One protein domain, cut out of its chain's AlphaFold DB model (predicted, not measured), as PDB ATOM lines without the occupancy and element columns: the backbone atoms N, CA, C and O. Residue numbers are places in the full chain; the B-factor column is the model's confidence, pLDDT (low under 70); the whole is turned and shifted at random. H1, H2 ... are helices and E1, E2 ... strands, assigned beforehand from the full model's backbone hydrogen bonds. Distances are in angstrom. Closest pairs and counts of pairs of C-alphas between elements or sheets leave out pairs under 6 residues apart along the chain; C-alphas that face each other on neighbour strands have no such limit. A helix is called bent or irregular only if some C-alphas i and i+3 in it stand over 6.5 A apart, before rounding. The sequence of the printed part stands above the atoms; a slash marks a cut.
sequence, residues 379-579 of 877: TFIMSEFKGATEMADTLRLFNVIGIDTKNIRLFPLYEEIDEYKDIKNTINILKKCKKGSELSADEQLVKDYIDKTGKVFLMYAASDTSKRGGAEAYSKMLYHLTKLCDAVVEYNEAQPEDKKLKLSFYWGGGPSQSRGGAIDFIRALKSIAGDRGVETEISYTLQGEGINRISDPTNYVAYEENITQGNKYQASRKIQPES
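AT A GLANCE: This is residues 379 to 579 of the 877 residues of the protein "Phosphoenolpyruvate carboxylase" of Alphaproteobacteria bacterium (UniProt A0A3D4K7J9). A curled wall of five parallel strands, E1 to E5, has helices H1, H2, H4 and H5 fanned round its outer face, while the face inside the curl is bare. H7 carries the row of helices on past H5, beyond the E5 end of the sheet, and the short H6 makes a corner with it; H3 fits in beside H1 and H2. The printed part has 201 residues, with seven named helices and five named strands in the order E1 H1 E2 H2 H3 E3 H4 E4 H5 E5 H6 H7, and the sheet keeps the order E1 E2 E3 E4 E5. The class is mixed, helices and strands; the whole is compact, with a radius of gyration of the C-alphas of 17.5 A and spans of 54 by 37 by 36 A.

IN THESE COORDINATES: Find C-alpha 379 at (54.569, 18.709, 9.811), where E1, residues 379 to 383, begins. Next come H1, residues 388 to 401, 20.1 A long, and E2, residues 409 to 414. H2, residues 420 to 434, is 21.9 A long, and H3, residues 441 to 453, is 18.6 A. E3 holds residues 455 to 460, 16.3 A. From C-alpha 462 at (51.371, 2.468, 19.582) H4 runs to residue 492, 28.5 A away; it has a kink of 123 degrees near residue 469 and is irregular, with C-alphas 468 and 471 9.6 A apart. After E4, residues 502 to 507, 16.2 A, comes H5, residues 513 to 530, 20.4 A; it is irregular, with C-alphas 515 and 518 7.7 A apart. E5 is residues 536 to 540, H6 residues 544 to 550, and H7 residues 553 to 573, 31.1 A, ending at C-alpha 573 at (28.375, 16.887, 22.237).

HOW THE PARTS SIT: Begin at the edge strand E1, parallel to E2, with N 380 and O 409 2.9 A apart. E2 and E3 are parallel at 38 degrees, with N 459 and O 412 at 2.9 A. For E3 and E4 look at N 506 and O 458, 2.8 A; for E4 and the edge strand E5, at N 507 and O 539, 2.8 A; these pairs are within hydrogen-bond range. The sheet is twisted. Four strand-helix-strand units, parallel neighbour strands joined through helices, have right-handed crossovers: E1, H1, E2; E2, H2 H3, E3; E3, H4, E4; and E4, H5, E5. The sheet and H1, H2, H4 and H5 on one face make two layers. H1 touches H3, closest at the C-alphas of Ala 392 and Asp 442, 5.4 A. H3 only grazes the sheet, with residues 447 to 453. H2 touches H4 at a shallow tilt of 5 degrees, the same way, with the C-alphas of Ile 427 and Ala 487 closest at 5.8 A. H4 lies over E3 at a height over the sheet of 8.6 A. H5 touches H7 at a shallow tilt of 13 degrees, the same way, with the C-alphas of Ile 519 and Gly 566 closest at 5.7 A. H6 and H7 touch only at the corner, and only just, with 3 pairs of C-alphas within 8 A. Every O i to N i+4 pair is within hydrogen-bond range in H1 and H3; the counts are 8 of 11 in H2, 22 of 27 in H4, 10 of 14 in H5, 14 of 17 in H7 and 1 of 3 in H6, where 3 of 4 O i to N i+3 pairs are within range.

THE WHOLE: The two C-alphas farthest apart, those of Glu 438 and Thr 554, are 55.8 A apart. The printed part has no cut, and no link is long. Mean pLDDT of the printed part is 75.3; look for values under 70 at residues 509 to 533, 544 to 559 and 565 to 579, among others.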
ATOM      1  N   THR A 379      54.469  19.736   8.760       89.38
ATOM      2  CA  THR A 379      54.569  18.709   9.811       89.38
ATOM      3  C   THR A 379      55.985  18.167   9.954       89.38
ATOM      4  O   THR A 379      56.566  17.639   9.002       89.38
ATOM      5  N   PHE A 380      56.500  18.223  11.181       91.75
ATOM      6  CA  PHE A 380      57.775  17.633  11.579       91.75
ATOM      7  C   PHE A 380      57.556  16.690  12.758       91.75
ATOM      8  O   PHE A 380      56.885  17.048  13.721       91.75
ATOM      9  N   ILE A 381      58.130  15.494  12.697       92.25
ATOM     10  CA  ILE A 381      58.007  14.457  13.722       92.25
ATOM     11  C   ILE A 381      59.401  14.145  14.266       92.25
ATOM     12  O   ILE A 381      60.314  13.828  13.500       92.25
ATOM     13  N   MET A 382      59.545  14.209  15.590       91.56
ATOM     14  CA  MET A 382      60.793  13.936  16.305       91.56
ATOM     15  C   MET A 382      60.718  12.563  16.976       91.56
ATOM     16  O   MET A 382      60.108  12.438  18.034       91.56
ATOM     17  N   SER A 383      61.301  11.540  16.351       88.94
ATOM     18  CA  SER A 383      61.383  10.168  16.885       88.94
ATOM     19  C   SER A 383      62.394  10.049  18.024       88.94
ATOM     20  O   SER A 383      63.326  10.847  18.079       88.94
ATOM     21  N   GLU A 384      62.231   9.057  18.906       82.19
ATOM     22  CA  GLU A 384      63.053   8.889  20.122       82.19
ATOM     23  C   GLU A 384      63.199  10.182  20.951       82.19
ATOM     24  O   GLU A 384      64.304  10.569  21.340       82.19
ATOM     25  N   PHE A 385      62.093  10.900  21.165       85.88
ATOM     26  CA  PHE A 385      62.123  12.203  21.824       85.88
ATOM     27  C   PHE A 385      62.450  12.101  23.325       85.88
ATOM     28  O   PHE A 385      61.747  11.434  24.080       85.88
ATOM     29  N   LYS A 386      63.468  12.848  23.771       80.19
ATOM     30  CA  LYS A 386      64.052  12.814  25.127       80.19
ATOM     31  C   LYS A 386      63.770  14.065  25.970       80.19
ATOM     32  O   LYS A 386      64.294  14.188  27.076       80.19
ATOM     33  N   GLY A 387      62.975  15.022  25.477       82.12
ATOM     34  CA  GLY A 387      62.447  16.125  26.295       82.12
ATOM     35  C   GLY A 387      62.722  17.551  25.800       82.12
ATOM     36  O   GLY A 387      63.092  17.801  24.657       82.12
ATOM     37  N   ALA A 388      62.489  18.533  26.677       82.88
ATOM     38  CA  ALA A 388      62.363  19.946  26.295       82.88
ATOM     39  C   ALA A 388      63.621  20.551  25.641       82.88
ATOM     40  O   ALA A 388      63.489  21.325  24.697       82.88
ATOM     41  N   THR A 389      64.824  20.181  26.091       85.88
ATOM     42  CA  THR A 389      66.086  20.657  25.489       85.88
ATOM     43  C   THR A 389      66.212  20.236  24.027       85.88
ATOM     44  O   THR A 389      66.635  21.026  23.188       85.88
ATOM     45  N   GLU A 390      65.777  19.022  23.692       87.50
ATOM     46  CA  GLU A 390      65.784  18.533  22.316       87.50
ATOM     47  C   GLU A 390      64.829  19.326  21.424       87.50
ATOM     48  O   GLU A 390      65.189  19.732  20.322       87.50
ATOM     49  N   MET A 391      63.627  19.610  21.931       89.81
ATOM     50  CA  MET A 391      62.662  20.459  21.234       89.81
ATOM     51  C   MET A 391      63.205  21.881  21.051       89.81
ATOM     52  O   MET A 391      63.078  22.451  19.970       89.81
ATOM     53  N   ALA A 392      63.848  22.442  22.078       90.94
ATOM     54  CA  ALA A 392      64.455  23.767  22.025       90.94
ATOM     55  C   ALA A 392      65.574  23.846  20.971       90.94
ATOM     56  O   ALA A 392      65.618  24.804  20.200       90.94
ATOM     57  N   ASP A 393      66.441  22.838  20.876       90.44
ATOM     58  CA  ASP A 393      67.492  22.783  19.853       90.44
ATOM     59  C   ASP A 393      66.926  22.650  18.432       90.44
ATOM     60  O   ASP A 393      67.417  23.314  17.517       90.44
ATOM     61  N   THR A 394      65.844  21.893  18.241       92.44
ATOM     62  CA  THR A 394      65.118  21.858  16.960       92.44
ATOM     63  C   THR A 394      64.518  23.221  16.607       92.44
ATOM     64  O   THR A 394      64.648  23.683  15.474       92.44
ATOM     65  N   LEU A 395      63.910  23.918  17.572       93.12
ATOM     66  CA  LEU A 395      63.371  25.266  17.355       93.12
ATOM     67  C   LEU A 395      64.480  26.277  17.023       93.12
ATOM     68  O   LEU A 395      64.298  27.131  16.156       93.12
ATOM     69  N   ARG A 396      65.659  26.157  17.649       91.56
ATOM     70  CA  ARG A 396      66.847  26.947  17.286       91.56
ATOM     71  C   ARG A 396      67.300  26.650  15.864       91.56
ATOM     72  O   ARG A 396      67.592  27.590  15.131       91.56
ATOM     73  N   LEU A 397      67.311  25.382  15.457       92.19
ATOM     74  CA  LEU A 397      67.633  24.995  14.084       92.19
ATOM     75  C   LEU A 397      66.676  25.646  13.078       92.19
ATOM     76  O   LEU A 397      67.128  26.227  12.094       92.19
ATOM     77  N   PHE A 398      65.367  25.608  13.341       91.75
ATOM     78  CA  PHE A 398      64.368  26.265  12.495       91.75
ATOM     79  C   PHE A 398      64.591  27.777  12.413       91.75
ATOM     80  O   PHE A 398      64.582  28.329  11.313       91.75
ATOM     81  N   ASN A 399      64.882  28.432  13.541       88.94
ATOM     82  CA  ASN A 399      65.202  29.861  13.568       88.94
ATOM     83  C   ASN A 399      66.476  30.191  12.771       88.94
ATOM     84  O   ASN A 399      66.492  31.178  12.040       88.94
ATOM     85  N   VAL A 400      67.519  29.358  12.872       88.75
ATOM     86  CA  VAL A 400      68.773  29.507  12.113       88.75
ATOM     87  C   VAL A 400      68.527  29.414  10.606       88.75
ATOM     88  O   VAL A 400      69.063  30.214   9.845       88.75
ATOM     89  N   ILE A 401      67.689  28.475  10.168       88.88
ATOM     90  CA  ILE A 401      67.346  28.302   8.747       88.88
ATOM     91  C   ILE A 401      66.399  29.413   8.255       88.88
ATOM     92  O   ILE A 401      66.371  29.724   7.064       88.88
ATOM     93  N   GLY A 402      65.640  30.028   9.166       85.50
ATOM     94  CA  GLY A 402      64.609  31.015   8.853       85.50
ATOM     95  C   GLY A 402      63.254  30.387   8.515       85.50
ATOM     96  O   GLY A 402      62.515  30.936   7.704       85.50
ATOM     97  N   ILE A 403      62.930  29.231   9.099       86.81
ATOM     98  CA  ILE A 403      61.614  28.599   8.946       86.81
ATOM     99  C   ILE A 403      60.630  29.252   9.927       86.81
ATOM    100  O   ILE A 403      60.881  29.282  11.135       86.81
ATOM    101  N   ASP A 404      59.493  29.755   9.434       84.88
ATOM    102  CA  ASP A 404      58.460  30.325  10.304       84.88
ATOM    103  C   ASP A 404      57.720  29.236  11.089       84.88
ATOM    104  O   ASP A 404      56.857  28.525  10.579       84.88
ATOM    105  N   THR A 405      58.011  29.172  12.384       86.81
ATOM    106  CA  THR A 405      57.405  28.219  13.316       86.81
ATOM    107  C   THR A 405      55.916  28.440  13.600       86.81
ATOM    108  O   THR A 405      55.317  27.589  14.250       86.81
ATOM    109  N   LYS A 406      55.284  29.531  13.127       85.62
ATOM    110  CA  LYS A 406      53.860  29.822  13.404       85.62
ATOM    111  C   LYS A 406      52.918  28.731  12.898       85.62
ATOM    112  O   LYS A 406      51.954  28.386  13.572       85.62
ATOM    113  N   ASN A 407      53.202  28.224  11.702       81.38
ATOM    114  CA  ASN A 407      52.356  27.257  11.005       81.38
ATOM    115  C   ASN A 407      52.946  25.840  11.044       81.38
ATOM    116  O   ASN A 407      52.422  24.945  10.391       81.38
ATOM    117  N   ILE A 408      54.033  25.632  11.794       87.75
ATOM    118  CA  ILE A 408      54.664  24.323  11.937       87.75
ATOM    119  C   ILE A 408      53.930  23.503  13.001       87.75
ATOM    120  O   ILE A 408      53.683  23.966  14.112       87.75
ATOM    121  N   ARG A 409      53.655  22.247  12.668       91.00
ATOM    122  CA  ARG A 409      53.213  21.169  13.546       91.00
ATOM    123  C   ARG A 409      54.422  20.305  13.908       91.00
ATOM    124  O   ARG A 409      54.750  19.351  13.205       91.00
ATOM    125  N   LEU A 410      55.116  20.669  14.984       92.12
ATOM    126  CA  LEU A 410      56.239  19.898  15.527       92.12
ATOM    127  C   LEU A 410      55.735  18.876  16.550       92.12
ATOM    128  O   LEU A 410      55.390  19.235  17.674       92.12
ATOM    129  N   PHE A 411      55.697  17.609  16.157       91.88
ATOM    130  CA  PHE A 411      55.232  16.496  16.972       91.88
ATOM    131  C   PHE A 411      56.400  15.766  17.656       91.88
ATOM    132  O   PHE A 411      57.122  15.019  16.989       91.88
ATOM    133  N   PRO A 412      56.571  15.903  18.983       90.19
ATOM    134  CA  PRO A 412      57.401  14.976  19.742       90.19
ATOM    135  C   PRO A 412      56.755  13.583  19.730       90.19
ATOM    136  O   PRO A 412      55.581  13.442  20.096       90.19
ATOM    137  N   LEU A 413      57.503  12.571  19.284       88.56
ATOM    138  CA  LEU A 413      57.054  11.184  19.225       88.56
ATOM    139  C   LEU A 413      57.612  10.391  20.405       88.56
ATOM    140  O   LEU A 413      58.816  10.173  20.507       88.56
ATOM    141  N   TYR A 414      56.698   9.926  21.255       82.50
ATOM    142  CA  TYR A 414      57.001   9.102  22.422       82.50
ATOM    143  C   TYR A 414      56.858   7.623  22.047       82.50
ATOM    144  O   TYR A 414      55.748   7.145  21.779       82.50
ATOM    145  N   GLU A 415      57.983   6.915  22.005       74.94
ATOM    146  CA  GLU A 415      58.117   5.523  21.570       74.94
ATOM    147  C   GLU A 415      58.389   4.575  22.752       74.94
ATOM    148  O   GLU A 415      58.030   3.400  22.683       74.94
ATOM    149  N   GLU A 416      58.950   5.062  23.863       73.75
ATOM    150  CA  GLU A 416      59.227   4.282  25.073       73.75
ATOM    151  C   GLU A 416      58.269   4.598  26.232       73.75
ATOM    152  O   GLU A 416      57.793   5.717  26.409       73.75
ATOM    153  N   ILE A 417      58.024   3.604  27.094       68.56
ATOM    154  CA  ILE A 417      57.183   3.790  28.287       68.56
ATOM    155  C   ILE A 417      57.769   4.839  29.239       68.56
ATOM    156  O   ILE A 417      57.024   5.595  29.868       68.56
ATOM    157  N   ASP A 418      59.095   4.890  29.359       67.75
ATOM    158  CA  ASP A 418      59.760   5.860  30.223       67.75
ATOM    159  C   ASP A 418      59.720   7.284  29.661       67.75
ATOM    160  O   ASP A 418      59.620   8.224  30.450       67.75
ATOM    161  N   GLU A 419      59.674   7.451  28.336       68.06
ATOM    162  CA  GLU A 419      59.543   8.758  27.675       68.06
ATOM    163  C   GLU A 419      58.193   9.427  27.998       68.06
ATOM    164  O   GLU A 419      58.071  10.649  27.946       68.06
ATOM    165  N   TYR A 420      57.167   8.693  28.461       67.31
ATOM    166  CA  TYR A 420      55.948   9.338  28.978       67.31
ATOM    167  C   TYR A 420      56.193  10.204  30.215       67.31
ATOM    168  O   TYR A 420      55.381  11.082  30.532       67.31
ATOM    169  N   LYS A 421      57.319  10.017  30.914       65.31
ATOM    170  CA  LYS A 421      57.758  10.961  31.946       65.31
ATOM    171  C   LYS A 421      58.057  12.331  31.341       65.31
ATOM    172  O   LYS A 421      57.821  13.312  32.032       65.31
ATOM    173  N   ASP A 422      58.439  12.430  30.074       71.00
ATOM    174  CA  ASP A 422      58.753  13.700  29.417       71.00
ATOM    175  C   ASP A 422      57.515  14.471  28.959       71.00
ATOM    176  O   ASP A 422      57.577  15.694  28.830       71.00
ATOM    177  N   ILE A 423      56.340  13.830  28.873       76.38
ATOM    178  CA  ILE A 423      55.055  14.559  28.847       76.38
ATOM    179  C   ILE A 423      54.923  15.428  30.110       76.38
ATOM    180  O   ILE A 423      54.336  16.515  30.068       76.38
ATOM    181  N   LYS A 424      55.519  15.009  31.242       75.69
ATOM    182  CA  LYS A 424      55.549  15.842  32.449       75.69
ATOM    183  C   LYS A 424      56.324  17.134  32.234       75.69
ATOM    184  O   LYS A 424      55.994  18.091  32.915       75.69
ATOM    185  N   ASN A 425      57.291  17.205  31.317       79.12
ATOM    186  CA  ASN A 425      58.015  18.450  31.048       79.12
ATOM    187  C   ASN A 425      57.062  19.496  30.468       79.12
ATOM    188  O   ASN A 425      56.959  20.587  31.017       79.12
ATOM    189  N   THR A 426      56.263  19.128  29.463       82.81
ATOM    190  CA  THR A 426      55.210  20.002  28.920       82.81
ATOM    191  C   THR A 426      54.189  20.380  29.995       82.81
ATOM    192  O   THR A 426      53.878  21.556  30.166       82.81
ATOM    193  N   ILE A 427      53.724  19.415  30.797       84.81
ATOM    194  CA  ILE A 427      52.817  19.682  31.929       84.81
ATOM    195  C   ILE A 427      53.450  20.652  32.940       84.81
ATOM    196  O   ILE A 427      52.774  21.544  33.450       84.81
ATOM    197  N   ASN A 428      54.734  20.484  33.251       85.56
ATOM    198  CA  ASN A 428      55.458  21.311  34.207       85.56
ATOM    199  C   ASN A 428      55.649  22.728  33.674       85.56
ATOM    200  O   ASN A 428      55.440  23.663  34.441       85.56
ATOM    201  N   ILE A 429      55.968  22.898  32.386       86.38
ATOM    202  CA  ILE A 429      56.022  24.209  31.726       86.38
ATOM    203  C   ILE A 429      54.668  24.908  31.889       86.38
ATOM    204  O   ILE A 429      54.617  25.998  32.457       86.38
ATOM    205  N   LEU A 430      53.561  24.256  31.513       86.31
ATOM    206  CA  LEU A 430      52.212  24.828  31.648       86.31
ATOM    207  C   LEU A 430      51.871  25.191  33.107       86.31
ATOM    208  O   LEU A 430      51.356  26.278  33.379       86.31
ATOM    209  N   LYS A 431      52.214  24.323  34.068       86.31
ATOM    210  CA  LYS A 431      51.993  24.568  35.504       86.31
ATOM    211  C   LYS A 431      52.838  25.714  36.056       86.31
ATOM    212  O   LYS A 431      52.326  26.502  36.851       86.31
ATOM    213  N   LYS A 432      54.111  25.812  35.665       86.75
ATOM    214  CA  LYS A 432      54.999  26.924  36.039       86.75
ATOM    215  C   LYS A 432      54.454  28.244  35.494       86.75
ATOM    216  O   LYS A 432      54.361  29.204  36.253       86.75
ATOM    217  N   CYS A 433      53.986  28.255  34.243       83.88
ATOM    218  CA  CYS A 433      53.370  29.432  33.626       83.88
ATOM    219  C   CYS A 433      52.135  29.908  34.399       83.88
ATOM    220  O   CYS A 433      52.036  31.088  34.720       83.88
ATOM    221  N   LYS A 434      51.228  28.991  34.772       81.69
ATOM    222  CA  LYS A 434      50.046  29.320  35.591       81.69
ATOM    223  C   LYS A 434      50.424  29.964  36.929       81.69
ATOM    224  O   LYS A 434      49.732  30.856  37.405       81.69
ATOM    225  N   LYS A 435      51.509  29.497  37.547       84.06
ATOM    226  CA  LYS A 435      51.991  29.981  38.848       84.06
ATOM    227  C   LYS A 435      52.877  31.228  38.756       84.06
ATOM    228  O   LYS A 435      53.358  31.673  39.793       84.06
ATOM    229  N   GLY A 436      53.144  31.751  37.556       82.19
ATOM    230  CA  GLY A 436      54.107  32.839  37.354       82.19
ATOM    231  C   GLY A 436      55.535  32.474  37.780       82.19
ATOM    232  O   GLY A 436      56.294  33.343  38.191       82.19
ATOM    233  N   SER A 437      55.882  31.183  37.759       88.88
ATOM    234  CA  SER A 437      57.217  30.697  38.119       88.88
ATOM    235  C   SER A 437      58.203  30.880  36.965       88.88
ATOM    236  O   SER A 437      57.813  30.820  35.800       88.88
ATOM    237  N   GLU A 438      59.484  31.047  37.295       89.56
ATOM    238  CA  GLU A 438      60.557  31.193  36.310       89.56
ATOM    239  C   GLU A 438      60.736  29.910  35.474       89.56
ATOM    240  O   GLU A 438      60.707  28.788  35.997       89.56
ATOM    241  N   LEU A 439      60.898  30.089  34.162       90.44
ATOM    242  CA  LEU A 439      61.227  29.035  33.204       90.44
ATOM    243  C   LEU A 439      62.720  29.097  32.877       90.44
ATOM    244  O   LEU A 439      63.299  30.180  32.798       90.44
ATOM    245  N   SER A 440      63.345  27.945  32.631       90.75
ATOM    246  CA  SER A 440      64.679  27.935  32.025       90.75
ATOM    247  C   SER A 440      64.640  28.508  30.600       90.75
ATOM    248  O   SER A 440      63.583  28.585  29.977       90.75
ATOM    249  N   ALA A 441      65.800  28.859  30.037       89.81
ATOM    250  CA  ALA A 441      65.871  29.367  28.664       89.81
ATOM    251  C   ALA A 441      65.316  28.374  27.615       89.81
ATOM    252  O   ALA A 441      64.679  28.791  26.650       89.81
ATOM    253  N   ASP A 442      65.530  27.066  27.808       90.38
ATOM    254  CA  ASP A 442      64.962  26.024  26.939       90.38
ATOM    255  C   ASP A 442      63.441  25.920  27.113       90.38
ATOM    256  O   ASP A 442      62.702  25.864  26.131       90.38
ATOM    257  N   GLU A 443      62.963  25.927  28.363       91.38
ATOM    258  CA  GLU A 443      61.530  25.882  28.677       91.38
ATOM    259  C   GLU A 443      60.794  27.105  28.113       91.38
ATOM    260  O   GLU A 443      59.689  26.964  27.588       91.38
ATOM    261  N   GLN A 444      61.412  28.287  28.177       93.12
ATOM    262  CA  GLN A 444      60.863  29.519  27.623       93.12
ATOM    263  C   GLN A 444      60.715  29.429  26.102       93.12
ATOM    264  O   GLN A 444      59.654  29.756  25.582       93.12
ATOM    265  N   LEU A 445      61.720  28.910  25.387       91.69
ATOM    266  CA  LEU A 445      61.646  28.768  23.931       91.69
ATOM    267  C   LEU A 445      60.521  27.812  23.495       91.69
ATOM    268  O   LEU A 445      59.810  28.078  22.525       91.69
ATOM    269  N   VAL A 446      60.333  26.710  24.228       91.94
ATOM    270  CA  VAL A 446      59.220  25.775  23.994       91.94
ATOM    271  C   VAL A 446      57.874  26.437  24.302       91.94
ATOM    272  O   VAL A 446      56.922  26.276  23.537       91.94
ATOM    273  N   LYS A 447      57.787  27.212  25.389       91.31
ATOM    274  CA  LYS A 447      56.582  27.968  25.747       91.31
ATOM    275  C   LYS A 447      56.218  28.997  24.671       91.31
ATOM    276  O   LYS A 447      55.058  29.057  24.272       91.31
ATOM    277  N   ASP A 448      57.193  29.748  24.166       91.69
ATOM    278  CA  ASP A 448      56.988  30.745  23.110       91.69
ATOM    279  C   ASP A 448      56.456  30.093  21.828       91.69
ATOM    280  O   ASP A 448      55.564  30.630  21.172       91.69
ATOM    281  N   TYR A 449      56.948  28.898  21.487       93.25
ATOM    282  CA  TYR A 449      56.417  28.107  20.378       93.25
ATOM    283  C   TYR A 449      54.957  27.667  20.606       93.25
ATOM    284  O   TYR A 449      54.126  27.799  19.702       93.25
ATOM    285  N   ILE A 450      54.617  27.189  21.809       91.88
ATOM    286  CA  ILE A 450      53.238  26.808  22.170       91.88
ATOM    287  C   ILE A 450      52.301  28.017  22.072       91.88
ATOM    288  O   ILE A 450      51.230  27.914  21.476       91.88
ATOM    289  N   ASP A 451      52.708  29.175  22.596       89.75
ATOM    290  CA  ASP A 451      51.919  30.408  22.522       89.75
ATOM    291  C   ASP A 451      51.749  30.884  21.072       89.75
ATOM    292  O   ASP A 451      50.656  31.281  20.671       89.75
ATOM    293  N   LYS A 452      52.815  30.816  20.263       90.19
ATOM    294  CA  LYS A 452      52.811  31.251  18.858       90.19
ATOM    295  C   LYS A 452      51.894  30.395  17.981       90.19
ATOM    296  O   LYS A 452      51.267  30.921  17.062       90.19
ATOM    297  N   THR A 453      51.825  29.093  18.253       90.50
ATOM    298  CA  THR A 453      50.970  28.143  17.521       90.50
ATOM    299  C   THR A 453      49.565  28.021  18.119       90.50
ATOM    300  O   THR A 453      48.651  27.548  17.442       90.50
ATOM    301  N   GLY A 454      49.382  28.419  19.383       90.94
ATOM    302  CA  GLY A 454      48.154  28.197  20.151       90.94
ATOM    303  C   GLY A 454      47.855  26.715  20.402       90.94
ATOM    304  O   GLY A 454      46.703  26.349  20.653       90.94
ATOM    305  N   LYS A 455      48.857  25.835  20.272       92.00
ATOM    306  CA  LYS A 455      48.676  24.379  20.262       92.00
ATOM    307  C   LYS A 455      49.756  23.666  21.066       92.00
ATOM    308  O   LYS A 455      50.926  24.029  21.044       92.00
ATOM    309  N   VAL A 456      49.361  22.579  21.723       90.94
ATOM    310  CA  VAL A 456      50.289  21.578  22.259       90.94
ATOM    311  C   VAL A 456      50.213  20.340  21.377       90.94
ATOM    312  O   VAL A 456      49.147  19.741  21.228       90.94
ATOM    313  N   PHE A 457      51.347  19.968  20.793       90.62
ATOM    314  CA  PHE A 457      51.470  18.838  19.880       90.62
ATOM    315  C   PHE A 457      51.994  17.602  20.612       90.62
ATOM    316  O   PHE A 457      52.913  17.696  21.426       90.62
ATOM    317  N   LEU A 458      51.424  16.438  20.309       87.31
ATOM    318  CA  LEU A 458      51.843  15.150  20.861       87.31
ATOM    319  C   LEU A 458      51.670  14.069  19.799       87.31
ATOM    320  O   LEU A 458      50.584  13.968  19.225       87.31
ATOM    321  N   MET A 459      52.685  13.229  19.583       87.62
ATOM    322  CA  MET A 459      52.529  12.003  18.806       87.62
ATOM    323  C   MET A 459      52.796  10.752  19.642       87.62
ATOM    324  O   MET A 459      53.734  10.702  20.435       87.62
ATOM    325  N   TYR A 460      51.971   9.726  19.450       80.50
ATOM    326  CA  TYR A 460      52.104   8.436  20.128       80.50
ATOM    327  C   TYR A 460      52.377   7.304  19.140       80.50
ATOM    328  O   TYR A 460      51.630   7.139  18.175       80.50
ATOM    329  N   ALA A 461      53.397   6.484  19.403       78.94
ATOM    330  CA  ALA A 461      53.738   5.325  18.581       78.94
ATOM    331  C   ALA A 461      53.250   4.014  19.216       78.94
ATOM    332  O   ALA A 461      54.004   3.298  19.868       78.94
ATOM    333  N   ALA A 462      51.988   3.653  18.980       74.38
ATOM    334  CA  ALA A 462      51.371   2.468  19.582       74.38
ATOM    335  C   ALA A 462      52.170   1.169  19.373       74.38
ATOM    336  O   ALA A 462      52.371   0.397  20.313       74.38
ATOM    337  N   SER A 463      52.641   0.924  18.148       75.62
ATOM    338  CA  SER A 463      53.472  -0.240  17.834       75.62
ATOM    339  C   SER A 463      54.844  -0.205  18.524       75.62
ATOM    340  O   SER A 463      55.260  -1.227  19.065       75.62
ATOM    341  N   ASP A 464      55.534   0.937  18.561       77.25
ATOM    342  CA  ASP A 464      56.856   1.046  19.198       77.25
ATOM    343  C   ASP A 464      56.793   0.913  20.718       77.25
ATOM    344  O   ASP A 464      57.611   0.207  21.312       77.25
ATOM    345  N   THR A 465      55.774   1.491  21.346       73.62
ATOM    346  CA  THR A 465      55.609   1.397  22.796       73.62
ATOM    347  C   THR A 465      55.138   0.014  23.222       73.62
ATOM    348  O   THR A 465      55.645  -0.542  24.197       73.62
ATOM    349  N   SER A 466      54.227  -0.603  22.462       72.94
ATOM    350  CA  SER A 466      53.800  -1.982  22.736       72.94
ATOM    351  C   SER A 466      54.903  -3.016  22.493       72.94
ATOM    352  O   SER A 466      54.920  -4.038  23.168       72.94
ATOM    353  N   LYS A 467      55.890  -2.741  21.629       76.38
ATOM    354  CA  LYS A 467      57.113  -3.559  21.533       76.38
ATOM    355  C   LYS A 467      57.892  -3.602  22.856       76.38
ATOM    356  O   LYS A 467      58.567  -4.589  23.122       76.38
ATOM    357  N   ARG A 468      57.830  -2.536  23.662       70.44
ATOM    358  CA  ARG A 468      58.645  -2.376  24.879       70.44
ATOM    359  C   ARG A 468      57.897  -2.624  26.187       70.44
ATOM    360  O   ARG A 468      58.543  -2.920  27.182       70.44
ATOM    361  N   GLY A 469      56.569  -2.531  26.206       69.12
ATOM    362  CA  GLY A 469      55.787  -2.949  27.376       69.12
ATOM    363  C   GLY A 469      54.354  -3.359  27.072       69.12
ATOM    364  O   GLY A 469      53.453  -3.117  27.873       69.12
ATOM    365  N   GLY A 470      54.143  -3.948  25.894       73.25
ATOM    366  CA  GLY A 470      52.924  -4.666  25.525       73.25
ATOM    367  C   GLY A 470      51.630  -3.899  25.804       73.25
ATOM    368  O   GLY A 470      51.433  -2.769  25.351       73.25
ATOM    369  N   ALA A 471      50.724  -4.529  26.540       68.75
ATOM    370  CA  ALA A 471      49.446  -4.000  26.995       68.75
ATOM    371  C   ALA A 471      49.562  -2.828  27.990       68.75
ATOM    372  O   ALA A 471      48.676  -1.968  28.034       68.75
ATOM    373  N   GLU A 472      50.644  -2.754  28.769       73.38
ATOM    374  CA  GLU A 472      50.848  -1.699  29.768       73.38
ATOM    375  C   GLU A 472      51.023  -0.321  29.119       73.38
ATOM    376  O   GLU A 472      50.487   0.678  29.610       73.38
ATOM    377  N   ALA A 473      51.728  -0.290  27.985       71.00
ATOM    378  CA  ALA A 473      51.998   0.901  27.185       71.00
ATOM    379  C   ALA A 473      50.743   1.759  26.961       71.00
ATOM    380  O   ALA A 473      50.743   2.963  27.224       71.00
ATOM    381  N   TYR A 474      49.647   1.114  26.549       69.12
ATOM    382  CA  TYR A 474      48.374   1.779  26.279       69.12
ATOM    383  C   TYR A 474      47.782   2.411  27.542       69.12
ATOM    384  O   TYR A 474      47.371   3.569  27.517       69.12
ATOM    385  N   SER A 475      47.785   1.686  28.662       67.00
ATOM    386  CA  SER A 475      47.219   2.167  29.930       67.00
ATOM    387  C   SER A 475      48.000   3.368  30.476       67.00
ATOM    388  O   SER A 475      47.409   4.375  30.876       67.00
ATOM    389  N   LYS A 476      49.338   3.304  30.434       72.06
ATOM    390  CA  LYS A 476      50.210   4.413  30.848       72.06
ATOM    391  C   LYS A 476      50.038   5.636  29.953       72.06
ATOM    392  O   LYS A 476      49.881   6.743  30.469       72.06
ATOM    393  N   MET A 477      50.000   5.456  28.636       74.50
ATOM    394  CA  MET A 477      49.779   6.562  27.708       74.50
ATOM    395  C   MET A 477      48.470   7.299  28.011       74.50
ATOM    396  O   MET A 477      48.470   8.523  28.118       74.50
ATOM    397  N   LEU A 478      47.362   6.577  28.185       70.56
ATOM    398  CA  LEU A 478      46.056   7.183  28.463       70.56
ATOM    399  C   LEU A 478      46.049   7.984  29.762       70.56
ATOM    400  O   LEU A 478      45.472   9.072  29.824       70.56
ATOM    401  N   TYR A 479      46.729   7.476  30.789       73.81
ATOM    402  CA  TYR A 479      46.931   8.204  32.035       73.81
ATOM    403  C   TYR A 479      47.689   9.521  31.805       73.81
ATOM    404  O   TYR A 479      47.239  10.584  32.237       73.81
ATOM    405  N   HIS A 480      48.809   9.485  31.081       76.75
ATOM    406  CA  HIS A 480      49.607  10.683  30.809       76.75
ATOM    407  C   HIS A 480      48.880  11.693  29.916       76.75
ATOM    408  O   HIS A 480      48.926  12.893  30.188       76.75
ATOM    409  N   LEU A 481      48.142  11.212  28.917       75.62
ATOM    410  CA  LEU A 481      47.253  12.012  28.081       75.62
ATOM    411  C   LEU A 481      46.194  12.734  28.923       75.62
ATOM    412  O   LEU A 481      45.974  13.930  28.761       75.62
ATOM    413  N   THR A 482      45.586  12.023  29.874       74.62
ATOM    414  CA  THR A 482      44.603  12.591  30.803       74.62
ATOM    415  C   THR A 482      45.209  13.735  31.619       74.62
ATOM    416  O   THR A 482      44.623  14.813  31.698       74.62
ATOM    417  N   LYS A 483      46.417  13.539  32.165       78.25
ATOM    418  CA  LYS A 483      47.128  14.577  32.930       78.25
ATOM    419  C   LYS A 483      47.555  15.769  32.083       78.25
ATOM    420  O   LYS A 483      47.575  16.887  32.592       78.25
ATOM    421  N   LEU A 484      47.884  15.548  30.812       83.50
ATOM    422  CA  LEU A 484      48.153  16.634  29.877       83.50
ATOM    423  C   LEU A 484      46.888  17.459  29.619       83.50
ATOM    424  O   LEU A 484      46.945  18.683  29.696       83.50
ATOM    425  N   CYS A 485      45.744  16.806  29.391       79.75
ATOM    426  CA  CYS A 485      44.466  17.499  29.239       79.75
ATOM    427  C   CYS A 485      44.112  18.322  30.483       79.75
ATOM    428  O   CYS A 485      43.731  19.479  30.340       79.75
ATOM    429  N   ASP A 486      44.274  17.763  31.689       79.50
ATOM    430  CA  ASP A 486      44.034  18.492  32.945       79.50
ATOM    431  C   ASP A 486      44.921  19.752  33.033       79.50
ATOM    432  O   ASP A 486      44.434  20.838  33.338       79.50
ATOM    433  N   ALA A 487      46.207  19.638  32.685       84.56
ATOM    434  CA  ALA A 487      47.133  20.771  32.692       84.56
ATOM    435  C   ALA A 487      46.764  21.861  31.671       84.56
ATOM    436  O   ALA A 487      46.936  23.047  31.950       84.56
ATOM    437  N   VAL A 488      46.245  21.479  30.501       86.69
ATOM    438  CA  VAL A 488      45.773  22.431  29.484       86.69
ATOM    439  C   VAL A 488      44.494  23.135  29.922       86.69
ATOM    440  O   VAL A 488      44.395  24.344  29.734       86.69
ATOM    441  N   VAL A 489      43.546  22.431  30.549       83.88
ATOM    442  CA  VAL A 489      42.366  23.070  31.162       83.88
ATOM    443  C   VAL A 489      42.811  24.100  32.189       83.88
ATOM    444  O   VAL A 489      42.441  25.266  32.091       83.88
ATOM    445  N   GLU A 490      43.663  23.682  33.126       84.31
ATOM    446  CA  GLU A 490      44.167  24.550  34.185       84.31
ATOM    447  C   GLU A 490      44.880  25.793  33.638       84.31
ATOM    448  O   GLU A 490      44.781  26.857  34.252       84.31
ATOM    449  N   TYR A 491      45.617  25.660  32.530       85.94
ATOM    450  CA  TYR A 491      46.255  26.779  31.840       85.94
ATOM    451  C   TYR A 491      45.212  27.693  31.189       85.94
ATOM    452  O   TYR A 491      45.228  28.898  31.429       85.94
ATOM    453  N   ASN A 492      44.278  27.125  30.423       88.12
ATOM    454  CA  ASN A 492      43.253  27.853  29.671       88.12
ATOM    455  C   ASN A 492      42.278  28.633  30.561       88.12
ATOM    456  O   ASN A 492      41.779  29.667  30.130       88.12
ATOM    457  N   GLU A 493      42.021  28.180  31.790       84.75
ATOM    458  CA  GLU A 493      41.234  28.920  32.791       84.75
ATOM    459  C   GLU A 493      41.828  30.297  33.122       84.75
ATOM    460  O   GLU A 493      41.093  31.217  33.473       84.75
ATOM    461  N   ALA A 494      43.153  30.442  33.021       82.56
ATOM    462  CA  ALA A 494      43.866  31.680  33.318       82.56
ATOM    463  C   ALA A 494      44.120  32.552  32.073       82.56
ATOM    464  O   ALA A 494      44.726  33.616  32.197       82.56
ATOM    465  N   GLN A 495      43.697  32.111  30.883       83.38
ATOM    466  CA  GLN A 495      43.947  32.801  29.616       83.38
ATOM    467  C   GLN A 495      42.664  33.412  29.032       83.38
ATOM    468  O   GLN A 495      41.576  32.860  29.212       83.38
ATOM    469  N   PRO A 496      42.766  34.528  28.287       83.62
ATOM    470  CA  PRO A 496      41.652  35.025  27.481       83.62
ATOM    471  C   PRO A 496      41.309  34.043  26.344       83.62
ATOM    472  O   PRO A 496      42.132  33.215  25.954       83.62
ATOM    473  N   GLU A 497      40.081  34.122  25.816       79.94
ATOM    474  CA  GLU A 497      39.528  33.141  24.862       79.94
ATOM    475  C   GLU A 497      40.394  32.948  23.606       79.94
ATOM    476  O   GLU A 497      40.568  31.828  23.134       79.94
ATOM    477  N   ASP A 498      40.982  34.032  23.100       78.12
ATOM    478  CA  ASP A 498      41.851  34.064  21.920       78.12
ATOM    479  C   ASP A 498      43.243  33.455  22.160       78.12
ATOM    480  O   ASP A 498      43.979  33.212  21.204       78.12
ATOM    481  N   LYS A 499      43.596  33.175  23.421       82.50
ATOM    482  CA  LYS A 499      44.867  32.558  23.837       82.50
ATOM    483  C   LYS A 499      44.701  31.168  24.443       82.50
ATOM    484  O   LYS A 499      45.666  30.606  24.965       82.50
ATOM    485  N   LYS A 500      43.494  30.599  24.398       85.88
ATOM    486  CA  LYS A 500      43.280  29.226  24.853       85.88
ATOM    487  C   LYS A 500      44.005  28.250  23.939       85.88
ATOM    488  O   LYS A 500      43.849  28.267  22.720       85.88
ATOM    489  N   LEU A 501      44.772  27.364  24.558       89.69
ATOM    490  CA  LEU A 501      45.500  26.314  23.873       89.69
ATOM    491  C   LEU A 501      44.554  25.211  23.410       89.69
ATOM    492  O   LEU A 501      43.644  24.795  24.137       89.69
ATOM    493  N   LYS A 502      44.838  24.685  22.222       89.31
ATOM    494  CA  LYS A 502      44.242  23.457  21.690       89.31
ATOM    495  C   LYS A 502      45.228  22.298  21.814       89.31
ATOM    496  O   LYS A 502      46.443  22.500  21.855       89.31
ATOM    497  N   LEU A 503      44.717  21.075  21.843       87.38
ATOM    498  CA  LEU A 503      45.543  19.869  21.796       87.38
ATOM    499  C   LEU A 503      45.569  19.313  20.374       87.38
ATOM    500  O   LEU A 503      44.519  19.118  19.773       87.38
ATOM    501  N   SER A 504      46.754  19.038  19.839       89.12
ATOM    502  CA  SER A 504      46.918  18.376  18.545       89.12
ATOM    503  C   SER A 504      47.548  17.009  18.757       89.12
ATOM    504  O   SER A 504      48.727  16.901  19.100       89.12
ATOM    505  N   PHE A 505      46.756  15.959  18.557       84.38
ATOM    506  CA  PHE A 505      47.174  14.577  18.746       84.38
ATOM    507  C   PHE A 505      47.468  13.916  17.418       84.38
ATOM    508  O   PHE A 505      46.608  13.876  16.550       84.38
ATOM    509  N   TYR A 506      48.649  13.328  17.292       85.56
ATOM    510  CA  TYR A 506      48.999  12.473  16.174       85.56
ATOM    511  C   TYR A 506      49.133  11.033  16.672       85.56
ATOM    512  O   TYR A 506      49.966  10.705  17.512       85.56
ATOM    513  N   TRP A 507      48.325  10.128  16.141       79.25
ATOM    514  CA  TRP A 507      48.459   8.706  16.432       79.25
ATOM    515  C   TRP A 507      49.256   7.963  15.353       79.25
ATOM    516  O   TRP A 507      48.829   7.885  14.205       79.25
ATOM    517  N   GLY A 508      50.407   7.408  15.721       76.56
ATOM    518  CA  GLY A 508      51.258   6.591  14.853       76.56
ATOM    519  C   GLY A 508      50.694   5.191  14.574       76.56
ATOM    520  O   GLY A 508      49.627   4.812  15.044       76.56
ATOM    521  N   GLY A 509      51.417   4.372  13.807       66.75
ATOM    522  CA  GLY A 509      50.958   3.025  13.439       66.75
ATOM    523  C   GLY A 509      50.588   2.132  14.641       66.75
ATOM    524  O   GLY A 509      51.302   2.106  15.644       66.75
ATOM    525  N   GLY A 510      49.480   1.382  14.526       62.75
ATOM    526  CA  GLY A 510      49.026   0.437  15.548       62.75
ATOM    527  C   GLY A 510      47.792  -0.402  15.161       62.75
ATOM    528  O   GLY A 510      47.110  -0.089  14.182       62.75
ATOM    529  N   PRO A 511      47.475  -1.464  15.933       47.69
ATOM    530  CA  PRO A 511      46.515  -2.507  15.553       47.69
ATOM    531  C   PRO A 511      45.058  -2.047  15.467       47.69
ATOM    532  O   PRO A 511      44.303  -2.600  14.674       47.69
ATOM    533  N   SER A 512      44.639  -1.078  16.282       47.34
ATOM    534  CA  SER A 512      43.240  -0.631  16.323       47.34
ATOM    535  C   SER A 512      42.858   0.187  15.083       47.34
ATOM    536  O   SER A 512      41.731   0.094  14.597       47.34
ATOM    537  N   GLN A 513      43.798   0.951  14.520       47.62
ATOM    538  CA  GLN A 513      43.522   1.888  13.428       47.62
ATOM    539  C   GLN A 513      43.582   1.254  12.042       47.62
ATOM    540  O   GLN A 513      42.694   1.487  11.224       47.62
ATOM    541  N   SER A 514      44.568   0.389  11.784       43.84
ATOM    542  CA  SER A 514      44.709  -0.283  10.483       43.84
ATOM    543  C   SER A 514      43.632  -1.324  10.192       43.84
ATOM    544  O   SER A 514      43.545  -1.849   9.081       43.84
ATOM    545  N   ARG A 515      42.787  -1.615  11.186       49.25
ATOM    546  CA  ARG A 515      41.766  -2.666  11.143       49.25
ATOM    547  C   ARG A 515      40.333  -2.125  11.165       49.25
ATOM    548  O   ARG A 515      39.406  -2.886  11.414       49.25
ATOM    549  N   GLY A 516      40.149  -0.828  10.892       45.53
ATOM    550  CA  GLY A 516      38.831  -0.180  10.805       45.53
ATOM    551  C   GLY A 516      38.277   0.364  12.131       45.53
ATOM    552  O   GLY A 516      37.201   0.951  12.132       45.53
ATOM    553  N   GLY A 517      39.017   0.235  13.240       49.47
ATOM    554  CA  GLY A 517      38.664   0.777  14.561       49.47
ATOM    555  C   GLY A 517      39.126   2.219  14.803       49.47
ATOM    556  O   GLY A 517      39.013   2.718  15.922       49.47
ATOM    557  N   ALA A 518      39.633   2.908  13.772       53.94
ATOM    558  CA  ALA A 518      40.083   4.296  13.873       53.94
ATOM    559  C   ALA A 518      38.986   5.221  14.420       53.94
ATOM    560  O   ALA A 518      39.287   6.128  15.180       53.94
ATOM    561  N   ILE A 519      37.712   4.959  14.115       58.81
ATOM    562  CA  ILE A 519      36.578   5.782  14.564       58.81
ATOM    563  C   ILE A 519      36.335   5.655  16.064       58.81
ATOM    564  O   ILE A 519      36.162   6.670  16.731       58.81
ATOM    565  N   ASP A 520      36.324   4.436  16.607       57.16
ATOM    566  CA  ASP A 520      36.119   4.229  18.044       57.16
ATOM    567  C   ASP A 520      37.302   4.774  18.838       57.16
ATOM    568  O   ASP A 520      37.125   5.370  19.896       57.16
ATOM    569  N   PHE A 521      38.499   4.660  18.268       62.44
ATOM    570  CA  PHE A 521      39.702   5.250  18.819       62.44
ATOM    571  C   PHE A 521      39.689   6.796  18.771       62.44
ATOM    572  O   PHE A 521      39.944   7.449  19.780       62.44
ATOM    573  N   ILE A 522      39.319   7.400  17.636       64.25
ATOM    574  CA  ILE A 522      39.130   8.854  17.484       64.25
ATOM    575  C   ILE A 522      38.053   9.342  18.457       64.25
ATOM    576  O   ILE A 522      38.256  10.342  19.141       64.25
ATOM    577  N   ARG A 523      36.928   8.625  18.576       62.62
ATOM    578  CA  ARG A 523      35.855   8.934  19.532       62.62
ATOM    579  C   ARG A 523      36.369   8.880  20.969       62.62
ATOM    580  O   ARG A 523      36.060   9.775  21.750       62.62
ATOM    581  N   ALA A 524      37.174   7.875  21.298       62.59
ATOM    582  CA  ALA A 524      37.779   7.705  22.610       62.59
ATOM    583  C   ALA A 524      38.748   8.853  22.955       62.59
ATOM    584  O   ALA A 524      38.602   9.474  24.006       62.59
ATOM    585  N   LEU A 525      39.673   9.207  22.054       65.94
ATOM    586  CA  LEU A 525      40.565  10.361  22.238       65.94
ATOM    587  C   LEU A 525      39.791  11.676  22.379       65.94
ATOM    588  O   LEU A 525      40.081  12.484  23.262       65.94
ATOM    589  N   LYS A 526      38.774  11.872  21.533       64.25
ATOM    590  CA  LYS A 526      37.909  13.056  21.573       64.25
ATOM    591  C   LYS A 526      37.085  13.135  22.847       64.25
ATOM    592  O   LYS A 526      36.835  14.245  23.295       64.25
ATOM    593  N   SER A 527      36.685  12.013  23.443       62.03
ATOM    594  CA  SER A 527      36.018  11.999  24.752       62.03
ATOM    595  C   SER A 527      36.971  12.454  25.857       62.03
ATOM    596  O   SER A 527      36.624  13.372  26.593       62.03
ATOM    597  N   ILE A 528      38.210  11.941  25.914       65.19
ATOM    598  CA  ILE A 528      39.173  12.319  26.970       65.19
ATOM    599  C   ILE A 528      39.356  13.844  27.060       65.19
ATOM    600  O   ILE A 528      39.374  14.399  28.163       65.19
ATOM    601  N   ALA A 529      39.487  14.518  25.917       65.75
ATOM    602  CA  ALA A 529      39.658  15.968  25.853       65.75
ATOM    603  C   ALA A 529      38.326  16.745  25.832       65.75
ATOM    604  O   ALA A 529      38.199  17.783  26.481       65.75
ATOM    605  N   GLY A 530      37.313  16.226  25.137       60.84
ATOM    606  CA  GLY A 530      35.994  16.843  24.996       60.84
ATOM    607  C   GLY A 530      35.224  16.915  26.312       60.84
ATOM    608  O   GLY A 530      34.651  17.958  26.615       60.84
ATOM    609  N   ASP A 531      35.312  15.884  27.157       63.69
ATOM    610  CA  ASP A 531      34.703  15.877  28.499       63.69
ATOM    611  C   ASP A 531      35.326  16.936  29.425       63.69
ATOM    612  O   ASP A 531      34.786  17.262  30.484       63.69
ATOM    613  N   ARG A 532      36.489  17.473  29.043       65.88
ATOM    614  CA  ARG A 532      37.230  18.532  29.736       65.88
ATOM    615  C   ARG A 532      37.059  19.909  29.096       65.88
ATOM    616  O   ARG A 532      37.616  20.872  29.606       65.88
ATOM    617  N   GLY A 533      36.303  20.013  28.002       67.94
ATOM    618  CA  GLY A 533      36.141  21.262  27.259       67.94
ATOM    619  C   GLY A 533      37.399  21.701  26.502       67.94
ATOM    620  O   GLY A 533      37.501  22.869  26.136       67.94
ATOM    621  N   VAL A 534      38.356  20.796  26.262       72.94
ATOM    622  CA  VAL A 534      39.564  21.095  25.483       72.94
ATOM    623  C   VAL A 534      39.309  20.792  24.011       72.94
ATOM    624  O   VAL A 534      38.868  19.699  23.653       72.94
ATOM    625  N   GLU A 535      39.585  21.762  23.142       80.44
ATOM    626  CA  GLU A 535      39.495  21.564  21.697       80.44
ATOM    627  C   GLU A 535      40.656  20.694  21.195       80.44
ATOM    628  O   GLU A 535      41.806  20.887  21.595       80.44
ATOM    629  N   THR A 536      40.351  19.742  20.308       78.19
ATOM    630  CA  THR A 536      41.325  18.781  19.780       78.19
ATOM    631  C   THR A 536      41.387  18.758  18.262       78.19
ATOM    632  O   THR A 536      40.354  18.596  17.610       78.19
ATOM    633  N   GLU A 537      42.601  18.767  17.727       83.06
ATOM    634  CA  GLU A 537      42.944  18.312  16.379       83.06
ATOM    635  C   GLU A 537      43.471  16.871  16.469       83.06
ATOM    636  O   GLU A 537      44.203  16.537  17.403       83.06
ATOM    637  N   ILE A 538      43.057  15.996  15.548       78.38
ATOM    638  CA  ILE A 538      43.490  14.594  15.535       78.38
ATOM    639  C   ILE A 538      44.014  14.232  14.153       78.38
ATOM    640  O   ILE A 538      43.259  14.222  13.184       78.38
ATOM    641  N   SER A 539      45.279  13.843  14.123       81.94
ATOM    642  CA  SER A 539      45.958  13.182  13.017       81.94
ATOM    643  C   SER A 539      46.158  11.708  13.359       81.94
ATOM    644  O   SER A 539      46.312  11.333  14.525       81.94
ATOM    645  N   TYR A 540      46.159  10.839  12.353       79.25
ATOM    646  CA  TYR A 540      46.421   9.419  12.555       79.25
ATOM    647  C   TYR A 540      47.051   8.780  11.314       79.25
ATOM    648  O   TYR A 540      46.764   9.174  10.185       79.25
ATOM    649  N   THR A 541      47.912   7.780  11.511       80.12
ATOM    650  CA  THR A 541      48.585   7.082  10.411       80.12
ATOM    651  C   THR A 541      47.677   6.015   9.805       80.12
ATOM    652  O   THR A 541      47.426   4.971  10.413       80.12
ATOM    653  N   LEU A 542      47.273   6.203   8.548       74.69
ATOM    654  CA  LEU A 542      46.732   5.111   7.744       74.69
ATOM    655  C   LEU A 542      47.879   4.186   7.300       74.69
ATOM    656  O   LEU A 542      48.686   4.535   6.443       74.69
ATOM    657  N   GLN A 543      47.971   2.997   7.900       71.50
ATOM    658  CA  GLN A 543      49.031   2.039   7.563       71.50
ATOM    659  C   GLN A 543      48.898   1.543   6.115       71.50
ATOM    660  O   GLN A 543      47.786   1.332   5.629       71.50
ATOM    661  N   GLY A 544      50.022   1.257   5.449       69.19
ATOM    662  CA  GLY A 544      50.027   0.742   4.072       69.19
ATOM    663  C   GLY A 544      49.207  -0.544   3.885       69.19
ATOM    664  O   GLY A 544      48.537  -0.710   2.868       69.19
ATOM    665  N   GLU A 545      49.165  -1.420   4.899       63.09
ATOM    666  CA  GLU A 545      48.282  -2.598   4.899       63.09
ATOM    667  C   GLU A 545      46.789  -2.236   4.911       63.09
ATOM    668  O   GLU A 545      45.976  -2.974   4.358       63.09
ATOM    669  N   GLY A 546      46.432  -1.095   5.509       61.91
ATOM    670  CA  GLY A 546      45.084  -0.535   5.542       61.91
ATOM    671  C   GLY A 546      44.689   0.150   4.233       61.91
ATOM    672  O   GLY A 546      43.548  -0.001   3.803       61.91
ATOM    673  N   ILE A 547      45.633   0.809   3.545       63.47
ATOM    674  CA  ILE A 547      45.402   1.434   2.225       63.47
ATOM    675  C   ILE A 547      44.871   0.402   1.224       63.47
ATOM    676  O   ILE A 547      43.887   0.652   0.531       63.47
ATOM    677  N   ASN A 548      45.461  -0.797   1.196       57.22
ATOM    678  CA  ASN A 548      45.013  -1.866   0.300       57.22
ATOM    679  C   ASN A 548      43.553  -2.286   0.549       57.22
ATOM    680  O   ASN A 548      42.881  -2.715  -0.387       57.22
ATOM    681  N   ARG A 549      43.033  -2.131   1.773       55.44
ATOM    682  CA  ARG A 549      41.647  -2.491   2.136       55.44
ATOM    683  C   ARG A 549      40.626  -1.483   1.610       55.44
ATOM    684  O   ARG A 549      39.495  -1.853   1.298       55.44
ATOM    685  N   ILE A 550      41.037  -0.223   1.485       59.72
ATOM    686  CA  ILE A 550      40.214   0.877   0.962       59.72
ATOM    687  C   ILE A 550      40.571   1.236  -0.485       59.72
ATOM    688  O   ILE A 550      40.181   2.290  -0.971       59.72
ATOM    689  N   SER A 551      41.293   0.353  -1.185       54.00
ATOM    690  CA  SER A 551      41.720   0.554  -2.577       54.00
ATOM    691  C   SER A 551      40.578   0.474  -3.605       54.00
ATOM    692  O   SER A 551      40.780   0.808  -4.772       54.00
ATOM    693  N   ASP A 552      39.375   0.071  -3.179       58.78
ATOM    694  CA  ASP A 552      38.149   0.148  -3.978       58.78
ATOM    695  C   ASP A 552      37.435   1.500  -3.766       58.78
ATOM    696  O   ASP A 552      37.248   1.906  -2.614       58.78
ATOM    697  N   PRO A 553      36.951   2.167  -4.834       50.66
ATOM    698  CA  PRO A 553      36.225   3.435  -4.737       50.66
ATOM    699  C   PRO A 553      35.059   3.445  -3.739       50.66
ATOM    700  O   PRO A 553      34.851   4.434  -3.040       50.66
ATOM    701  N   THR A 554      34.302   2.350  -3.641       53.03
ATOM    702  CA  THR A 554      33.142   2.240  -2.742       53.03
ATOM    703  C   THR A 554      33.588   2.166  -1.287       53.03
ATOM    704  O   THR A 554      33.005   2.821  -0.420       53.03
ATOM    705  N   ASN A 555      34.631   1.377  -1.018       59.62
ATOM    706  CA  ASN A 555      35.199   1.238   0.319       59.62
ATOM    707  C   ASN A 555      35.871   2.538   0.770       59.62
ATOM    708  O   ASN A 555      35.745   2.900   1.938       59.62
ATOM    709  N   TYR A 556      36.523   3.255  -0.149       63.50
ATOM    710  CA  TYR A 556      37.117   4.562   0.122       63.50
ATOM    711  C   TYR A 556      36.068   5.606   0.527       63.50
ATOM    712  O   TYR A 556      36.195   6.228   1.578       63.50
ATOM    713  N   VAL A 557      34.986   5.757  -0.247       57.50
ATOM    714  CA  VAL A 557      33.910   6.710   0.086       57.50
ATOM    715  C   VAL A 557      33.269   6.363   1.431       57.50
ATOM    716  O   VAL A 557      33.066   7.241   2.266       57.50
ATOM    717  N   ALA A 558      32.992   5.078   1.684       62.28
ATOM    718  CA  ALA A 558      32.452   4.644   2.969       62.28
ATOM    719  C   ALA A 558      33.412   4.951   4.131       62.28
ATOM    720  O   ALA A 558      32.973   5.389   5.192       62.28
ATOM    721  N   TYR A 559      34.713   4.738   3.933       68.69
ATOM    722  CA  TYR A 559      35.743   5.066   4.911       68.69
ATOM    723  C   TYR A 559      35.739   6.565   5.255       68.69
ATOM    724  O   TYR A 559      35.595   6.916   6.426       68.69
ATOM    725  N   GLU A 560      35.797   7.438   4.248       70.62
ATOM    726  CA  GLU A 560      35.799   8.899   4.417       70.62
ATOM    727  C   GLU A 560      34.550   9.422   5.136       70.62
ATOM    728  O   GLU A 560      34.634  10.234   6.067       70.62
ATOM    729  N   GLU A 561      33.376   8.929   4.745       66.50
ATOM    730  CA  GLU A 561      32.110   9.313   5.370       66.50
ATOM    731  C   GLU A 561      32.038   8.850   6.828       66.50
ATOM    732  O   GLU A 561      31.571   9.586   7.698       66.50
ATOM    733  N   ASN A 562      32.563   7.664   7.135       65.19
ATOM    734  CA  ASN A 562      32.583   7.160   8.503       65.19
ATOM    735  C   ASN A 562      33.547   7.955   9.407       65.19
ATOM    736  O   ASN A 562      33.205   8.244  10.558       65.19
ATOM    737  N   ILE A 563      34.715   8.370   8.897       69.19
ATOM    738  CA  ILE A 563      35.626   9.287   9.610       69.19
ATOM    739  C   ILE A 563      34.930  10.628   9.876       69.19
ATOM    740  O   ILE A 563      34.939  11.136  11.000       69.19
ATOM    741  N   THR A 564      34.237  11.156   8.867       70.44
ATOM    742  CA  THR A 564      33.480  12.412   8.958       70.44
ATOM    743  C   THR A 564      32.365  12.332  10.000       70.44
ATOM    744  O   THR A 564      32.193  13.253  10.801       70.44
ATOM    745  N   GLN A 565      31.628  11.222  10.058       64.62
ATOM    746  CA  GLN A 565      30.620  10.984  11.095       64.62
ATOM    747  C   GLN A 565      31.239  10.922  12.497       64.62
ATOM    748  O   GLN A 565      30.696  11.522  13.429       64.62
ATOM    749  N   GLY A 566      32.397  10.268  12.643       64.31
ATOM    750  CA  GLY A 566      33.176  10.283  13.883       64.31
ATOM    751  C   GLY A 566      33.548  11.703  14.322       64.31
ATOM    752  O   GLY A 566      33.425  12.043  15.500       64.31
ATOM    753  N   ASN A 567      33.913  12.567  13.369       65.31
ATOM    754  CA  ASN A 567      34.208  13.976  13.623       65.31
ATOM    755  C   ASN A 567      32.963  14.788  14.021       65.31
ATOM    756  O   ASN A 567      33.023  15.565  14.976       65.31
ATOM    757  N   LYS A 568      31.823  14.569  13.355       65.25
ATOM    758  CA  LYS A 568      30.554  15.270  13.626       65.25
ATOM    759  C   LYS A 568      29.920  14.910  14.969       65.25
ATOM    760  O   LYS A 568      29.347  15.788  15.610       65.25
ATOM    761  N   TYR A 569      30.044  13.660  15.424       58.25
ATOM    762  CA  TYR A 569      29.498  13.201  16.712       58.25
ATOM    763  C   TYR A 569      29.993  14.037  17.913       58.25
ATOM    764  O   TYR A 569      29.300  14.163  18.920       58.25
ATOM    765  N   GLN A 570      31.171  14.659  17.812       48.81
ATOM    766  CA  GLN A 570      31.708  15.552  18.844       48.81
ATOM    767  C   GLN A 570      31.118  16.970  18.772       48.81
ATOM    768  O   GLN A 570      30.884  17.591  19.808       48.81
ATOM    769  N   ALA A 571      30.858  17.490  17.566       52.06
ATOM    770  CA  ALA A 571      30.304  18.833  17.388       52.06
ATOM    771  C   ALA A 571      28.920  18.967  18.050       52.06
ATOM    772  O   ALA A 571      28.619  20.014  18.617       52.06
ATOM    773  N   SER A 572      28.124  17.892  18.061       48.81
ATOM    774  CA  SER A 572      26.845  17.835  18.781       48.81
ATOM    775  C   SER A 572      26.993  17.656  20.301       48.81
ATOM    776  O   SER A 572      26.138  18.133  21.045       48.81
ATOM    777  N   ARG A 573      28.080  17.037  20.793       44.88
ATOM    778  CA  ARG A 573      28.375  16.887  22.237       44.88
ATOM    779  C   ARG A 573      28.990  18.124  22.901       44.88
ATOM    780  O   ARG A 573      28.952  18.200  24.126       44.88
ATOM    781  N   LYS A 574      29.443  19.140  22.148       43.53
ATOM    782  CA  LYS A 574      29.793  20.469  22.708       43.53
ATOM    783  C   LYS A 574      28.660  21.091  23.553       43.53
ATOM    784  O   LYS A 574      28.908  22.042  24.283       43.53
ATOM    785  N   ILE A 575      27.438  20.560  23.465       39.00
ATOM    786  CA  ILE A 575      26.243  21.072  24.138       39.00
ATOM    787  C   ILE A 575      26.030  20.455  25.541       39.00
ATOM    788  O   ILE A 575      25.305  21.049  26.335       39.00
ATOM    789  N   GLN A 576      26.673  19.332  25.915       34.22
ATOM    790  CA  GLN A 576      26.539  18.750  27.268       34.22
ATOM    791  C   GLN A 576      27.806  17.992  27.722       34.22
ATOM    792  O   GLN A 576      28.000  16.845  27.318       34.22
ATOM    793  N   PRO A 577      28.661  18.577  28.584       39.41
ATOM    794  CA  PRO A 577      29.708  17.818  29.261       39.41
ATOM    795  C   PRO A 577      29.085  16.852  30.280       39.41
ATOM    796  O   PRO A 577      28.282  17.261  31.120       39.41
ATOM    797  N   GLU A 578      29.462  15.571  30.235       37.44
ATOM    798  CA  GLU A 578      29.053  14.602  31.254       37.44
ATOM    799  C   GLU A 578      29.646  14.998  32.624       37.44
ATOM    800  O   GLU A 578      30.826  15.335  32.765       37.44
ATOM    801  N   SER A 579      28.779  15.023  33.641       34.31
ATOM    802  CA  SER A 579      29.025  15.575  34.979       34.31
ATOM    803  C   SER A 579      30.321  15.073  35.641       34.31
ATOM    804  O   SER A 579      30.629  13.882  35.635       34.31
TER     805      SER A 579